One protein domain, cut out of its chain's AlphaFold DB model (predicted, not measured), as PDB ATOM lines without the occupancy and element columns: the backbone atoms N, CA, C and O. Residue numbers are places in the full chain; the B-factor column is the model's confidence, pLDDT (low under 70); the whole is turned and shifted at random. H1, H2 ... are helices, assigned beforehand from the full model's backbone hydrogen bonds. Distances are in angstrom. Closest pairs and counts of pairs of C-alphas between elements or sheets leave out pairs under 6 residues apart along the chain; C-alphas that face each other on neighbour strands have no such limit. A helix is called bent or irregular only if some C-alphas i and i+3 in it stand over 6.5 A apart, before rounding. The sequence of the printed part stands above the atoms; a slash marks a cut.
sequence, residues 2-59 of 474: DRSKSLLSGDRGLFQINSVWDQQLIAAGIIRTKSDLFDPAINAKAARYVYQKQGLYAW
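AT A GLANCE: This is residues 2 to 59 of the 474 residues of an uncharacterized protein of Gemmatimonadaceae bacterium (UniProt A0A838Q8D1). What shape is it? Kinked H3, short H2 making a corner with it, and H1 form a triangle; unnamed residues 2 to 18 lead into H1. What builds it? The 58 printed residues have three named helices, H1, H2, H3 in order: all helix. The whole is compact, radius of gyration of the C-alphas 10.3 A, spans 29 by 21 by 20 A.

IN THESE COORDINATES: Where is the longest helix? H3, residues 40 to 58, ends at C-alpha (239.436, 255.652, 104.983) and is irregular: C-alphas 53 and 56 are 9.4 A apart. And the others? H1, residues 19 to 27, begins at C-alpha (228.722, 251.411, 104.159) and is irregular: C-alphas 20 and 23 are 7.4 A apart. H2 is residues 34 to 38.

HOW THE PARTS SIT: What touches H3? H1 only just touches its residues 46 to 50, with 3 pairs of C-alphas within 8 A, the closest Leu 25 and Ala 46, 6.7 A. H2 touches H3 only at the corner, the closest C-alphas being Leu 37 and Asn 43, 4.8 A. Which O i to N i+4 pairs are within hydrogen-bond range? H1 has 3 of 5, H3 12 of 15, H2 0 of 1 but 2 of 2 O i to N i+3.

THE WHOLE: Any cut? The printed part has no cut. Where is confidence low? Residues 2 to 10, 40 and 54 to 57 have pLDDT under 70.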
ATOM      1  N   ASP A   2     216.851 252.766 107.031       48.50
ATOM      2  CA  ASP A   2     217.349 251.378 107.080       48.50
ATOM      3  C   ASP A   2     216.913 250.516 105.883       48.50
ATOM      4  O   ASP A   2     217.007 249.291 105.906       48.50
ATOM      5  N   ARG A   3     216.430 251.140 104.801       41.09
ATOM      6  CA  ARG A   3     216.091 250.405 103.579       41.09
ATOM      7  C   ARG A   3     217.368 249.887 102.923       41.09
ATOM      8  O   ARG A   3     218.365 250.606 102.861       41.09
ATOM      9  N   SER A   4     217.310 248.662 102.400       38.84
ATOM     10  CA  SER A   4     218.385 248.088 101.593       38.84
ATOM     11  C   SER A   4     218.641 248.994 100.389       38.84
ATOM     12  O   SER A   4     217.823 249.090  99.476       38.84
ATOM     13  N   LYS A   5     219.750 249.722 100.432       45.38
ATOM     14  CA  LYS A   5     220.317 250.417  99.285       45.38
ATOM     15  C   LYS A   5     221.619 249.707  98.911       45.38
ATOM     16  O   LYS A   5     222.192 248.999  99.739       45.38
ATOM     17  N   SER A   6     222.055 249.897  97.666       46.69
ATOM     18  CA  SER A   6     223.345 249.425  97.146       46.69
ATOM     19  C   SER A   6     224.471 249.589  98.182       46.69
ATOM     20  O   SER A   6     224.516 250.608  98.872       46.69
ATOM     21  N   LEU A   7     225.398 248.625  98.255       44.62
ATOM     22  CA  LEU A   7     226.606 248.673  99.105       44.62
ATOM     23  C   LEU A   7     227.481 249.921  98.859       44.62
ATOM     24  O   LEU A   7     228.373 250.199  99.654       44.62
ATOM     25  N   LEU A   8     227.194 250.674  97.790       42.59
ATOM     26  CA  LEU A   8     227.826 251.937  97.406       42.59
ATOM     27  C   LEU A   8     226.995 253.188  97.748       42.59
ATOM     28  O   LEU A   8     227.331 254.280  97.300       42.59
ATOM     29  N   SER A   9     225.883 253.074  98.480       42.59
ATOM     30  CA  SER A   9     225.029 254.232  98.755       42.59
ATOM     31  C   SER A   9     225.292 254.843 100.139       42.59
ATOM     32  O   SER A   9     224.830 254.322 101.158       42.59
ATOM     33  N   GLY A  10     225.920 256.019 100.119       62.56
ATOM     34  CA  GLY A  10     225.820 257.066 101.135       62.56
ATOM     35  C   GLY A  10     226.746 256.918 102.340       62.56
ATOM     36  O   GLY A  10     226.518 256.081 103.218       62.56
ATOM     37  N   ASP A  11     227.719 257.822 102.412       76.44
ATOM     38  CA  ASP A  11     228.478 258.118 103.623       76.44
ATOM     39  C   ASP A  11     227.541 258.649 104.723       76.44
ATOM     40  O   ASP A  11     226.564 259.357 104.450       76.44
ATOM     41  N   ARG A  12     227.784 258.252 105.979       82.19
ATOM     42  CA  ARG A  12     226.863 258.501 107.102       82.19
ATOM     43  C   ARG A  12     227.521 259.194 108.289       82.19
ATOM     44  O   ARG A  12     228.621 258.843 108.719       82.19
ATOM     45  N   GLY A  13     226.773 260.137 108.861       82.06
ATOM     46  CA  GLY A  13     227.162 260.893 110.047       82.06
ATOM     47  C   GLY A  13     228.235 261.951 109.799       82.06
ATOM     48  O   GLY A  13     228.576 262.272 108.659       82.06
ATOM     49  N   LEU A  14     228.752 262.506 110.893       74.31
ATOM     50  CA  LEU A  14     229.692 263.627 110.894       74.31
ATOM     51  C   LEU A  14     230.996 263.314 110.143       74.31
ATOM     52  O   LEU A  14     231.446 264.109 109.327       74.31
ATOM     53  N   PHE A  15     231.560 262.134 110.375       82.38
ATOM     54  CA  PHE A  15     232.789 261.656 109.753       82.38
ATOM     55  C   PHE A  15     232.532 260.903 108.448       82.38
ATOM     56  O   PHE A  15     233.408 260.179 108.011       82.38
ATOM     57  N   GLN A  16     231.355 261.020 107.823       87.81
ATOM     58  CA  GLN A  16     231.106 260.456 106.487       87.81
ATOM     59  C   GLN A  16     231.534 258.971 106.364       87.81
ATOM     60  O   GLN A  16     232.251 258.581 105.449       87.81
ATOM     61  N   ILE A  17     231.120 258.129 107.317       86.38
ATOM     62  CA  ILE A  17     231.522 256.715 107.353       86.38
ATOM     63  C   ILE A  17     230.783 255.939 106.260       86.38
ATOM     64  O   ILE A  17     229.548 255.907 106.236       86.38
ATOM     65  N   ASN A  18     231.542 255.301 105.370       88.94
ATOM     66  CA  ASN A  18     231.006 254.546 104.241       88.94
ATOM     67  C   ASN A  18     230.399 253.189 104.660       88.94
ATOM     68  O   ASN A  18     230.853 252.554 105.615       88.94
ATOM     69  N   SER A  19     229.405 252.695 103.909       84.94
ATOM     70  CA  SER A  19     228.722 251.411 104.159       84.94
ATOM     71  C   SER A  19     229.610 250.178 104.171       84.94
ATOM     72  O   SER A  19     229.225 249.186 104.794       84.94
ATOM     73  N   VAL A  20     230.787 250.223 103.546       84.00
ATOM     74  CA  VAL A  20     231.755 249.114 103.599       84.00
ATOM     75  C   VAL A  20     232.180 248.760 105.031       84.00
ATOM     76  O   VAL A  20     232.574 247.624 105.289       84.00
ATOM     77  N   TRP A  21     232.040 249.693 105.980       89.06
ATOM     78  CA  TRP A  21     232.400 249.494 107.384       89.06
ATOM     79  C   TRP A  21     231.281 248.912 108.251       89.06
ATOM     80  O   TRP A  21     231.560 248.473 109.366       89.06
ATOM     81  N   ASP A  22     230.035 248.853 107.766       90.75
ATOM     82  CA  ASP A  22     228.871 248.493 108.590       90.75
ATOM     83  C   ASP A  22     229.035 247.132 109.280       90.75
ATOM     84  O   ASP A  22     228.840 247.026 110.488       90.75
ATOM     85  N   GLN A  23     229.426 246.090 108.536       88.19
ATOM     86  CA  GLN A  23     229.585 244.745 109.103       88.19
ATOM     87  C   GLN A  23     230.657 244.706 110.195       88.19
ATOM     88  O   GLN A  23     230.481 244.037 111.210       88.19
ATOM     89  N   GLN A  24     231.749 245.446 110.008       89.69
ATOM     90  CA  GLN A  24     232.855 245.480 110.959       89.69
ATOM     91  C   GLN A  24     232.486 246.276 112.212       89.69
ATOM     92  O   GLN A  24     232.826 245.870 113.317       89.69
ATOM     93  N   LEU A  25     231.749 247.377 112.053       90.94
ATOM     94  CA  LEU A  25     231.258 248.194 113.162       90.94
ATOM     95  C   LEU A  25     230.176 247.469 113.977       90.94
ATOM     96  O   LEU A  25     230.150 247.612 115.200       90.94
ATOM     97  N   ILE A  26     229.330 246.661 113.325       91.50
ATOM     98  CA  ILE A  26     228.359 245.782 113.997       91.50
ATOM     99  C   ILE A  26     229.083 244.665 114.750       91.50
ATOM    100  O   ILE A  26     228.811 244.448 115.929       91.50
ATOM    101  N   ALA A  27     230.046 243.997 114.107       84.31
ATOM    102  CA  ALA A  27     230.845 242.953 114.747       84.31
ATOM    103  C   ALA A  27     231.652 243.484 115.946       84.31
ATOM    104  O   ALA A  27     231.808 242.785 116.943       84.31
ATOM    105  N   ALA A  28     232.115 244.736 115.879       84.44
ATOM    106  CA  ALA A  28     232.802 245.419 116.973       84.44
ATOM    107  C   ALA A  28     231.854 245.945 118.072       84.44
ATOM    108  O   ALA A  28     232.317 246.554 119.036       84.44
ATOM    109  N   GLY A  29     230.534 245.770 117.926       90.31
ATOM    110  CA  GLY A  29     229.536 246.284 118.870       90.31
ATOM    111  C   GLY A  29     229.503 247.813 118.963       90.31
ATOM    112  O   GLY A  29     229.043 248.361 119.965       90.31
ATOM    113  N   ILE A  30     230.022 248.515 117.950       87.50
ATOM    114  CA  ILE A  30     230.063 249.982 117.904       87.50
ATOM    115  C   ILE A  30     228.716 250.533 117.445       87.50
ATOM    116  O   ILE A  30     228.247 251.518 118.008       87.50
ATOM    117  N   ILE A  31     228.089 249.877 116.465       91.62
ATOM    118  CA  ILE A  31     226.729 250.182 116.014       91.62
ATOM    119  C   ILE A  31     225.869 248.919 116.078       91.62
ATOM    120  O   ILE A  31     226.347 247.818 115.818       91.62
ATOM    121  N   ARG A  32     224.591 249.066 116.411       90.81
ATOM    122  CA  ARG A  32     223.560 248.023 116.305       90.81
ATOM    123  C   ARG A  32     222.797 248.157 114.996       90.81
ATOM    124  O   ARG A  32     222.448 247.159 114.372       90.81
ATOM    125  N   THR A  33     222.553 249.395 114.579       88.31
ATOM    126  CA  THR A  33     221.881 249.724 113.325       88.31
ATOM    127  C   THR A  33     222.665 250.768 112.543       88.31
ATOM    128  O   THR A  33     223.490 251.505 113.077       88.31
ATOM    129  N   LYS A  34     222.390 250.866 111.242       87.06
ATOM    130  CA  LYS A  34     223.018 251.856 110.356       87.06
ATOM    131  C   LYS A  34     222.706 253.293 110.764       87.06
ATOM    132  O   LYS A  34     223.502 254.187 110.474       87.06
ATOM    133  N   SER A  35     221.548 253.498 111.388       85.56
ATOM    134  CA  SER A  35     221.073 254.799 111.849       85.56
ATOM    135  C   SER A  35     221.838 255.304 113.078       85.56
ATOM    136  O   SER A  35     221.896 256.512 113.290       85.56
ATOM    137  N   ASP A  36     222.524 254.423 113.812       83.12
ATOM    138  CA  ASP A  36     223.353 254.804 114.963       83.12
ATOM    139  C   ASP A  36     224.532 255.700 114.548       83.12
ATOM    140  O   ASP A  36     225.022 256.496 115.339       83.12
ATOM    141  N   LEU A  37     224.959 255.640 113.280       86.19
ATOM    142  CA  LEU A  37     225.989 256.534 112.742       86.19
ATOM    143  C   LEU A  37     225.536 257.999 112.633       86.19
ATOM    144  O   LEU A  37     226.377 258.844 112.344       86.19
ATOM    145  N   PHE A  38     224.256 258.325 112.843       77.31
ATOM    146  CA  PHE A  38     223.799 259.717 112.952       77.31
ATOM    147  C   PHE A  38     223.924 260.284 114.372       77.31
ATOM    148  O   PHE A  38     223.826 261.498 114.535       77.31
ATOM    149  N   ASP A  39     224.187 259.447 115.380       80.94
ATOM    150  CA  ASP A  39     224.588 259.915 116.706       80.94
ATOM    151  C   ASP A  39     226.065 260.366 116.668       80.94
ATOM    152  O   ASP A  39     226.935 259.577 116.282       80.94
ATOM    153  N   PRO A  40     226.393 261.616 117.047       63.31
ATOM    154  CA  PRO A  40     227.756 262.138 116.936       63.31
ATOM    155  C   PRO A  40     228.803 261.365 117.747       63.31
ATOM    156  O   PRO A  40     229.940 261.221 117.293       63.31
ATOM    157  N   ALA A  41     228.444 260.850 118.927       70.25
ATOM    158  CA  ALA A  41     229.373 260.128 119.790       70.25
ATOM    159  C   ALA A  41     229.660 258.726 119.235       70.25
ATOM    160  O   ALA A  41     230.816 258.295 119.179       70.25
ATOM    161  N   ILE A  42     228.625 258.038 118.747       76.75
ATOM    162  CA  ILE A  42     228.776 256.744 118.073       76.75
ATOM    163  C   ILE A  42     229.546 256.906 116.759       76.75
ATOM    164  O   ILE A  42     230.441 256.111 116.467       76.75
ATOM    165  N   ASN A  43     229.269 257.961 115.990       88.88
ATOM    166  CA  ASN A  43     229.974 258.242 114.745       88.88
ATOM    167  C   ASN A  43     231.465 258.547 114.975       88.88
ATOM    168  O   ASN A  43     232.302 258.052 114.225       88.88
ATOM    169  N   ALA A  44     231.819 259.268 116.046       70.69
ATOM    170  CA  ALA A  44     233.211 259.481 116.452       70.69
ATOM    171  C   ALA A  44     233.902 258.177 116.887       70.69
ATOM    172  O   ALA A  44     235.061 257.935 116.543       70.69
ATOM    173  N   LYS A  45     233.189 257.299 117.606       75.94
ATOM    174  CA  LYS A  45     233.692 255.971 117.991       75.94
ATOM    175  C   LYS A  45     233.938 255.088 116.764       75.94
ATOM    176  O   LYS A  45     234.981 254.443 116.676       75.94
ATOM    177  N   ALA A  46     233.018 255.109 115.801       87.25
ATOM    178  CA  ALA A  46     233.169 254.435 114.517       87.25
ATOM    179  C   ALA A  46     234.346 255.007 113.716       87.25
ATOM    180  O   ALA A  46     235.168 254.241 113.224       87.25
ATOM    181  N   ALA A  47     234.494 256.332 113.657       82.00
ATOM    182  CA  ALA A  47     235.623 256.979 112.999       82.00
ATOM    183  C   ALA A  47     236.960 256.596 113.647       82.00
ATOM    184  O   ALA A  47     237.888 256.208 112.950       82.00
ATOM    185  N   ARG A  48     237.066 256.594 114.979       77.12
ATOM    186  CA  ARG A  48     238.285 256.135 115.663       77.12
ATOM    187  C   ARG A  48     238.610 254.678 115.334       77.12
ATOM    188  O   ARG A  48     239.770 254.371 115.080       77.12
ATOM    189  N   TYR A  49     237.606 253.801 115.308       86.69
ATOM    190  CA  TYR A  49     237.781 252.399 114.921       86.69
ATOM    191  C   TYR A  49     238.298 252.264 113.484       86.69
ATOM    192  O   TYR A  49     239.266 251.551 113.233       86.69
ATOM    193  N   VAL A  50     237.693 252.994 112.548       85.31
ATOM    194  CA  VAL A  50     238.101 253.025 111.138       85.31
ATOM    195  C   VAL A  50     239.525 253.575 110.988       85.31
ATOM    196  O   VAL A  50     240.353 252.974 110.307       85.31
ATOM    197  N   TYR A  51     239.856 254.649 111.705       73.69
ATOM    198  CA  TYR A  51     241.190 255.246 111.728       73.69
ATOM    199  C   TYR A  51     242.247 254.291 112.298       73.69
ATOM    200  O   TYR A  51     243.336 254.174 111.752       73.69
ATOM    201  N   GLN A  52     241.935 253.541 113.355       72.38
ATOM    202  CA  GLN A  52     242.853 252.532 113.895       72.38
ATOM    203  C   GLN A  52     243.122 251.383 112.912       72.38
ATOM    204  O   GLN A  52     244.137 250.701 113.036       72.38
ATOM    205  N   LYS A  53     242.220 251.151 111.951       76.44
ATOM    206  CA  LYS A  53     242.339 250.086 110.949       76.44
ATOM    207  C   LYS A  53     242.991 250.540 109.647       76.44
ATOM    208  O   LYS A  53     243.724 249.756 109.059       76.44
ATOM    209  N   GLN A  54     242.701 251.753 109.183       67.19
ATOM    210  CA  GLN A  54     243.132 252.246 107.867       67.19
ATOM    211  C   GLN A  54     243.772 253.643 107.899       67.19
ATOM    212  O   GLN A  54     244.089 254.207 106.853       67.19
ATOM    213  N   GLY A  55     243.991 254.224 109.078       67.81
ATOM    214  CA  GLY A  55     244.503 255.586 109.205       67.81
ATOM    215  C   GLY A  55     243.582 256.600 108.527       67.81
ATOM    216  O   GLY A  55     242.370 256.409 108.452       67.81
ATOM    217  N   LEU A  56     244.152 257.692 108.013       69.31
ATOM    218  CA  LEU A  56     243.384 258.730 107.314       69.31
ATOM    219  C   LEU A  56     242.902 258.308 105.914       69.31
ATOM    220  O   LEU A  56     242.058 259.003 105.360       69.31
ATOM    221  N   TYR A  57     243.368 257.178 105.365       58.72
ATOM    222  CA  TYR A  57     242.995 256.699 104.023       58.72
ATOM    223  C   TYR A  57     241.525 256.304 103.882       58.72
ATOM    224  O   TYR A  57     240.994 256.292 102.774       58.72
ATOM    225  N   ALA A  58     240.855 255.995 104.994       71.75
ATOM    226  CA  ALA A  58     239.436 255.652 104.983       71.75
ATOM    227  C   ALA A  58     238.520 256.842 104.644       71.75
ATOM    228  O   ALA A  58     237.342 256.652 104.342       71.75
ATOM    229  N   TRP A  59     239.067 258.054 104.668       73.44
ATOM    230  CA  TRP A  59     238.434 259.261 104.168       73.44
ATOM    231  C   TRP A  59     239.218 259.664 102.932       73.44
ATOM    232  O   TRP A  59     240.437 259.750 103.015       73.44
TER     233      TRP A  59